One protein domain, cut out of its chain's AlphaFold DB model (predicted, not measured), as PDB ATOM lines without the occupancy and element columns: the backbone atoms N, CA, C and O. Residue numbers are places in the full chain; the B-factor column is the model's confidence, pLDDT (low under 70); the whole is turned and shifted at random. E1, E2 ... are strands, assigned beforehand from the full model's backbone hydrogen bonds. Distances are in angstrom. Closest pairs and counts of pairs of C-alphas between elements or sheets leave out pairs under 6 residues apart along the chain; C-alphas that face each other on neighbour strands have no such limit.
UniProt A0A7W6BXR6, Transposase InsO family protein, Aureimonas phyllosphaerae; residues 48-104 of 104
ATOM      1  N   THR A  48      -6.566  36.184 -14.677       52.94
ATOM      2  CA  THR A  48      -6.143  36.582 -13.330       52.94
ATOM      3  C   THR A  48      -6.178  38.107 -13.270       52.94
ATOM      4  O   THR A  48      -5.252  38.772 -13.731       52.94
ATOM      5  N   VAL A  49      -7.272  38.678 -12.763       55.00
ATOM      6  CA  VAL A  49      -7.364  40.113 -12.489       55.00
ATOM      7  C   VAL A  49      -6.488  40.369 -11.269       55.00
ATOM      8  O   VAL A  49      -6.893  40.163 -10.131       55.00
ATOM      9  N   ARG A  50      -5.231  40.737 -11.512       51.62
ATOM     10  CA  ARG A  50      -4.318  41.195 -10.465       51.62
ATOM     11  C   ARG A  50      -4.641  42.661 -10.188       51.62
ATOM     12  O   ARG A  50      -4.070  43.545 -10.815       51.62
ATOM     13  N   SER A  51      -5.588  42.900  -9.292       56.16
ATOM     14  CA  SER A  51      -6.085  44.238  -8.949       56.16
ATOM     15  C   SER A  51      -5.127  45.036  -8.062       56.16
ATOM     16  O   SER A  51      -5.043  46.251  -8.188       56.16
ATOM     17  N   THR A  52      -4.353  44.364  -7.206       59.56
ATOM     18  CA  THR A  52      -3.496  45.039  -6.226       59.56
ATOM     19  C   THR A  52      -2.029  44.730  -6.503       59.56
ATOM     20  O   THR A  52      -1.507  43.664  -6.166       59.56
ATOM     21  N   ILE A  53      -1.338  45.670  -7.150       62.41
ATOM     22  CA  ILE A  53       0.125  45.688  -7.198       62.41
ATOM     23  C   ILE A  53       0.564  46.340  -5.893       62.41
ATOM     24  O   ILE A  53       0.434  47.549  -5.739       62.41
ATOM     25  N   ARG A  54       1.039  45.535  -4.934       56.97
ATOM     26  CA  ARG A  54       1.678  46.083  -3.733       56.97
ATOM     27  C   ARG A  54       2.811  46.998  -4.181       56.97
ATOM     28  O   ARG A  54       3.657  46.578  -4.971       56.97
ATOM     29  N   GLU A  55       2.815  48.225  -3.686       65.81
ATOM     30  CA  GLU A  55       3.950  49.114  -3.854       65.81
ATOM     31  C   GLU A  55       5.110  48.553  -3.034       65.81
ATOM     32  O   GLU A  55       5.140  48.654  -1.812       65.81
ATOM     33  N   THR A  56       6.047  47.888  -3.708       63.91
ATOM     34  CA  THR A  56       7.167  47.182  -3.066       63.91
ATOM     35  C   THR A  56       8.059  48.117  -2.241       63.91
ATOM     36  O   THR A  56       8.735  47.660  -1.326       63.91
ATOM     37  N   ALA A  57       8.063  49.414  -2.562       71.44
ATOM     38  CA  ALA A  57       8.833  50.435  -1.859       71.44
ATOM     39  C   ALA A  57       8.157  50.939  -0.572       71.44
ATOM     40  O   ALA A  57       8.818  51.576   0.248       71.44
ATOM     41  N   ALA A  58       6.862  50.667  -0.376       75.06
ATOM     42  CA  ALA A  58       6.167  51.071   0.834       75.06
ATOM     43  C   ALA A  58       6.565  50.144   1.999       75.06
ATOM     44  O   ALA A  58       6.521  48.917   1.851       75.06
ATOM     45  N   PRO A  59       6.941  50.689   3.172       78.56
ATOM     46  CA  PRO A  59       7.190  49.869   4.347       78.56
ATOM     47  C   PRO A  59       5.921  49.094   4.710       78.56
ATOM     48  O   PRO A  59       4.820  49.647   4.721       78.56
ATOM     49  N   CYS A  60       6.079  47.801   5.009       71.81
ATOM     50  CA  CYS A  60       4.978  46.979   5.492       71.81
ATOM     51  C   CYS A  60       4.414  47.629   6.765       71.81
ATOM     52  O   CYS A  60       5.187  47.845   7.705       71.81
ATOM     53  N   PRO A  61       3.108  47.953   6.820       75.94
ATOM     54  CA  PRO A  61       2.515  48.512   8.021       75.94
ATOM     55  C   PRO A  61       2.772  47.576   9.208       75.94
ATOM     56  O   PRO A  61       2.675  46.355   9.036       75.94
ATOM     57  N   PRO A  62       3.107  48.112  10.393       76.69
ATOM     58  CA  PRO A  62       3.255  47.288  11.579       76.69
ATOM     59  C   PRO A  62       1.913  46.623  11.895       76.69
ATOM     60  O   PRO A  62       0.885  47.303  11.986       76.69
ATOM     61  N   ASP A  63       1.929  45.301  12.053       79.06
ATOM     62  CA  ASP A  63       0.785  44.555  12.570       79.06
ATOM     63  C   ASP A  63       0.587  44.961  14.035       79.06
ATOM     64  O   ASP A  63       1.433  44.697  14.882       79.06
ATOM     65  N   ARG A  64      -0.495  45.690  14.321       78.19
ATOM     66  CA  ARG A  64      -0.783  46.207  15.668       78.19
ATOM     67  C   ARG A  64      -1.501  45.198  16.556       78.19
ATOM     68  O   ARG A  64      -1.769  45.511  17.711       78.19
ATOM     69  N   VAL A  65      -1.887  44.054  15.998       77.81
ATOM     70  CA  VAL A  65      -2.778  43.096  16.657       77.81
ATOM     71  C   VAL A  65      -2.201  41.689  16.681       77.81
ATOM     72  O   VAL A  65      -2.872  40.784  17.159       77.81
ATOM     73  N   ASP A  66      -0.982  41.488  16.173       79.44
ATOM     74  CA  ASP A  66      -0.293  40.193  16.129       79.44
ATOM     75  C   ASP A  66      -1.188  39.057  15.595       79.44
ATOM     76  O   ASP A  66      -1.145  37.919  16.062       79.44
ATOM     77  N   ARG A  67      -2.039  39.371  14.605       76.94
ATOM     78  CA  ARG A  67      -3.075  38.479  14.037       76.94
ATOM     79  C   ARG A  67      -4.144  37.979  15.020       76.94
ATOM     80  O   ARG A  67      -4.947  37.118  14.653       76.94
ATOM     81  N   ILE A  68      -4.211  38.529  16.227       79.62
ATOM     82  CA  ILE A  68      -5.259  38.268  17.212       79.62
ATOM     83  C   ILE A  68      -6.437  39.192  16.905       79.62
ATOM     84  O   ILE A  68      -6.363  40.410  17.025       79.62
ATOM     85  N   SER A  69      -7.547  38.592  16.483       74.00
ATOM     86  CA  SER A  69      -8.762  39.316  16.081       74.00
ATOM     87  C   SER A  69      -9.772  39.470  17.225       74.00
ATOM     88  O   SER A  69     -10.955  39.684  16.982       74.00
ATOM     89  N   GLU A  70      -9.313  39.338  18.469       80.38
ATOM     90  CA  GLU A  70     -10.126  39.421  19.681       80.38
ATOM     91  C   GLU A  70      -9.865  40.739  20.406       80.38
ATOM     92  O   GLU A  70      -8.721  41.172  20.549       80.38
ATOM     93  N   ALA A  71     -10.931  41.372  20.895       80.50
ATOM     94  CA  ALA A  71     -10.835  42.596  21.676       80.50
ATOM     95  C   ALA A  71     -11.514  42.429  23.042       80.50
ATOM     96  O   ALA A  71     -12.602  41.856  23.106       80.50
ATOM     97  N   PRO A  72     -10.946  42.983  24.131       82.06
ATOM     98  CA  PRO A  72     -11.566  42.944  25.458       82.06
ATOM     99  C   PRO A  72     -12.899  43.697  25.536       82.06
ATOM    100  O   PRO A  72     -13.709  43.450  26.431       82.06
ATOM    101  N   ARG A  73     -13.110  44.671  24.641       79.75
ATOM    102  CA  ARG A  73     -14.310  45.508  24.573       79.75
ATOM    103  C   ARG A  73     -14.643  45.853  23.120       79.75
ATOM    104  O   ARG A  73     -13.723  45.975  22.308       79.75
ATOM    105  N   PRO A  74     -15.932  46.082  22.810       81.56
ATOM    106  CA  PRO A  74     -16.351  46.651  21.535       81.56
ATOM    107  C   PRO A  74     -15.581  47.930  21.177       81.56
ATOM    108  O   PRO A  74     -15.130  48.655  22.063       81.56
ATOM    109  N   ASN A  75     -15.464  48.232  19.883       82.75
ATOM    110  CA  ASN A  75     -14.796  49.423  19.333       82.75
ATOM    111  C   ASN A  75     -13.286  49.577  19.623       82.75
ATOM    112  O   ASN A  75     -12.723  50.608  19.262       82.75
ATOM    113  N   MET A  76     -12.607  48.587  20.218       84.12
ATOM    114  CA  MET A  76     -11.141  48.620  20.389       84.12
ATOM    115  C   MET A  76     -10.369  48.093  19.175       84.12
ATOM    116  O   MET A  76      -9.226  48.488  18.958       84.12
ATOM    117  N   LEU A  77     -10.988  47.217  18.383       85.75
ATOM    118  CA  LEU A  77     -10.395  46.627  17.190       85.75
ATOM    119  C   LEU A  77     -11.418  46.624  16.060       85.75
ATOM    120  O   LEU A  77     -12.552  46.192  16.256       85.75
ATOM    121  N   TRP A  78     -10.992  47.086  14.888       85.69
ATOM    122  CA  TRP A  78     -11.784  47.124  13.666       85.69
ATOM    123  C   TRP A  78     -11.114  46.264  12.598       85.69
ATOM    124  O   TRP A  78      -9.929  46.417  12.313       85.69
ATOM    125  N   LEU A  79     -11.893  45.358  12.025       85.88
ATOM    126  CA  LEU A  79     -11.527  44.485  10.923       85.88
ATOM    127  C   LEU A  79     -12.222  45.014   9.674       85.88
ATOM    128  O   LEU A  79     -13.447  45.145   9.651       85.88
ATOM    129  N   SER A  80     -11.444  45.305   8.642       89.25
ATOM    130  CA  SER A  80     -11.963  45.685   7.332       89.25
ATOM    131  C   SER A  80     -11.467  44.711   6.282       89.25
ATOM    132  O   SER A  80     -10.282  44.376   6.277       89.25
ATOM    133  N   ASP A  81     -12.346  44.326   5.370       87.12
ATOM    134  CA  ASP A  81     -11.974  43.585   4.172       87.12
ATOM    135  C   ASP A  81     -12.409  44.362   2.928       87.12
ATOM    136  O   ASP A  81     -13.433  45.056   2.936       87.12
ATOM    137  N   LEU A  82     -11.604  44.249   1.874       84.44
ATOM    138  CA  LEU A  82     -11.892  44.770   0.546       84.44
ATOM    139  C   LEU A  82     -11.636  43.643  -0.451       84.44
ATOM    140  O   LEU A  82     -10.495  43.222  -0.638       84.44
ATOM    141  N   THR A  83     -12.698  43.187  -1.103       84.44
ATOM    142  CA  THR A  83     -12.645  42.077  -2.049       84.44
ATOM    143  C   THR A  83     -13.105  42.525  -3.434       84.44
ATOM    144  O   THR A  83     -14.143  43.170  -3.597       84.44
ATOM    145  N   ASP A  84     -12.341  42.125  -4.449       83.31
ATOM    146  CA  ASP A  84     -12.696  42.278  -5.858       83.31
ATOM    147  C   ASP A  84     -13.578  41.123  -6.324       83.31
ATOM    148  O   ASP A  84     -13.151  39.967  -6.373       83.31
ATOM    149  N   VAL A  85     -14.809  41.435  -6.717       84.38
ATOM    150  CA  VAL A  85     -15.767  40.447  -7.212       84.38
ATOM    151  C   VAL A  85     -15.887  40.578  -8.725       84.38
ATOM    152  O   VAL A  85     -16.348  41.592  -9.252       84.38
ATOM    153  N   ALA A  86     -15.478  39.533  -9.443       81.38
ATOM    154  CA  ALA A  86     -15.682  39.448 -10.883       81.38
ATOM    155  C   ALA A  86     -17.174  39.245 -11.200       81.38
ATOM    156  O   ALA A  86     -17.836  38.382 -10.626       81.38
ATOM    157  N   THR A  87     -17.691  40.017 -12.152       84.25
ATOM    158  CA  THR A  87     -19.076  39.952 -12.635       84.25
ATOM    159  C   THR A  87     -19.098  39.836 -14.161       84.25
ATOM    160  O   THR A  87     -18.094  40.062 -14.834       84.25
ATOM    161  N   TRP A  88     -20.252  39.506 -14.741       81.94
ATOM    162  CA  TRP A  88     -20.403  39.411 -16.199       81.94
ATOM    163  C   TRP A  88     -20.199  40.750 -16.929       81.94
ATOM    164  O   TRP A  88     -19.797  40.750 -18.087       81.94
ATOM    165  N   GLY A  89     -20.455  41.878 -16.257       86.06
ATOM    166  CA  GLY A  89     -20.299  43.227 -16.814       86.06
ATOM    167  C   GLY A  89     -18.970  43.913 -16.481       86.06
ATOM    168  O   GLY A  89     -18.778  45.059 -16.873       86.06
ATOM    169  N   GLY A  90     -18.063  43.260 -15.745       82.88
ATOM    170  CA  GLY A  90     -16.830  43.879 -15.248       82.88
ATOM    171  C   GLY A  90     -16.466  43.390 -13.847       82.88
ATOM    172  O   GLY A  90     -16.641  42.218 -13.529       82.88
ATOM    173  N   PHE A  91     -15.976  44.275 -12.984       82.31
ATOM    174  CA  PHE A  91     -15.666  43.960 -11.588       82.31
ATOM    175  C   PHE A  91     -16.396  44.924 -10.647       82.31
ATOM    176  O   PHE A  91     -16.709  46.053 -11.022       82.31
ATOM    177  N   VAL A  92     -16.664  44.465  -9.428       86.00
ATOM    178  CA  VAL A  92     -17.255  45.261  -8.350       86.00
ATOM    179  C   VAL A  92     -16.346  45.169  -7.130       86.00
ATOM    180  O   VAL A  92     -15.884  44.081  -6.788       86.00
ATOM    181  N   TYR A  93     -16.118  46.300  -6.467       86.56
ATOM    182  CA  TYR A  93     -15.464  46.338  -5.161       86.56
ATOM    183  C   TYR A  93     -16.498  46.113  -4.061       86.56
ATOM    184  O   TYR A  93     -17.488  46.843  -3.980       86.56
ATOM    185  N   VAL A  94     -16.256  45.132  -3.197       89.12
ATOM    186  CA  VAL A  94     -17.047  44.906  -1.986       89.12
ATOM    187  C   VAL A  94     -16.174  45.226  -0.785       89.12
ATOM    188  O   VAL A  94     -15.111  44.636  -0.623       89.12
ATOM    189  N   ALA A  95     -16.630  46.156   0.051       92.25
ATOM    190  CA  ALA A  95     -15.956  46.532   1.285       92.25
ATOM    191  C   ALA A  95     -16.894  46.340   2.474       92.25
ATOM    192  O   ALA A  95     -18.073  46.697   2.400       92.25
ATOM    193  N   TYR A  96     -16.368  45.827   3.583       90.12
ATOM    194  CA  TYR A  96     -17.070  45.851   4.862       90.12
ATOM    195  C   TYR A  96     -16.106  46.166   6.002       90.12
ATOM    196  O   TYR A  96     -14.909  45.897   5.922       90.12
ATOM    197  N   ALA A  97     -16.654  46.731   7.076       88.69
ATOM    198  CA  ALA A  97     -15.948  46.965   8.323       88.69
ATOM    199  C   ALA A  97     -16.783  46.413   9.477       88.69
ATOM    200  O   ALA A  97     -17.992  46.633   9.544       88.69
ATOM    201  N   THR A  98     -16.135  45.693  10.382       88.19
ATOM    202  CA  THR A  98     -16.742  45.171  11.606       88.19
ATOM    203  C   THR A  98     -15.811  45.415  12.783       88.19
ATOM    204  O   THR A  98     -14.598  45.512  12.606       88.19
ATOM    205  N   HIS A  99     -16.357  45.520  13.989       86.12
ATOM    206  CA  HIS A  99     -15.541  45.591  15.196       86.12
ATOM    207  C   HIS A  99     -15.406  44.193  15.811       86.12
ATOM    208  O   HIS A  99     -16.339  43.391  15.753       86.12
ATOM    209  N   ALA A 100     -14.258  43.896  16.417       82.06
ATOM    210  CA  ALA A 100     -14.097  42.668  17.184       82.06
ATOM    211  C   ALA A 100     -14.841  42.790  18.519       82.06
ATOM    212  O   ALA A 100     -14.630  43.743  19.274       82.06
ATOM    213  N   ALA A 101     -15.694  41.816  18.816       73.00
ATOM    214  CA  ALA A 101     -16.336  41.677  20.113       73.00
ATOM    215  C   ALA A 101     -15.615  40.604  20.939       73.00
ATOM    216  O   ALA A 101     -15.058  39.653  20.393       73.00
ATOM    217  N   HIS A 102     -15.644  40.750  22.262       71.38
ATOM    218  CA  HIS A 102     -15.159  39.720  23.173       71.38
ATOM    219  C   HIS A 102     -16.114  38.519  23.123       71.38
ATOM    220  O   HIS A 102     -17.278  38.652  23.512       71.38
ATOM    221  N   LEU A 103     -15.649  37.366  22.637       63.22
ATOM    222  CA  LEU A 103     -16.381  36.105  22.764       63.22
ATOM    223  C   LEU A 103     -16.195  35.594  24.201       63.22
ATOM    224  O   LEU A 103     -15.064  35.400  24.640       63.22
ATOM    225  N   ARG A 104     -17.302  35.443  24.935       57.78
ATOM    226  CA  ARG A 104     -17.359  34.714  26.211       57.78
ATOM    227  C   ARG A 104     -17.730  33.261  25.968       57.78
ATOM    228  O   ARG A 104     -18.576  33.040  25.075       57.78
TER     229      ARG A 104
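What this domain is: This is residues 48 to 104 of the 104 residues of the protein "Transposase InsO family protein" of Aureimonas phyllosphaerae (UniProt A0A7W6BXR6). Little regular structure is here: a long, narrow hairpin of two antiparallel strands, E1 then E2, and before it a stretch with no named element, residues 48 to 77, of which residues 53 to 63 stick out free. The printed part has 57 residues, no named helix and two named strands with 20 residues, class all strand. It is flat, 43 by 31 by 15 A, and only just extended, close to loose, with a radius of gyration of the C-alphas of 15.5 A.

Where its parts are: Find C-alpha 78 at (-11.784, 47.124, 13.666); from there E1, residues 78 to 87, runs 28.2 A. E2, residues 90 to 99, runs 30.5 A to C-alpha 99 at (-15.541, 45.591, 15.196).

How they stand to each other: E1 and E2 form a hairpin, antiparallel at 163 degrees, with a tight link of 2 residues. Look at C-alphas 80 and 97, which face each other at 4.3 A. N 79 and O 98, at 2.8 A, are within hydrogen-bond range.

The domain as a whole: The C-alphas farthest apart, of Gly 89 and Arg 104, are 44.0 A apart. The printed part has no cut. Mean pLDDT of the printed part is 77.4; residues 48 to 56 and 103 to 104 are under 70.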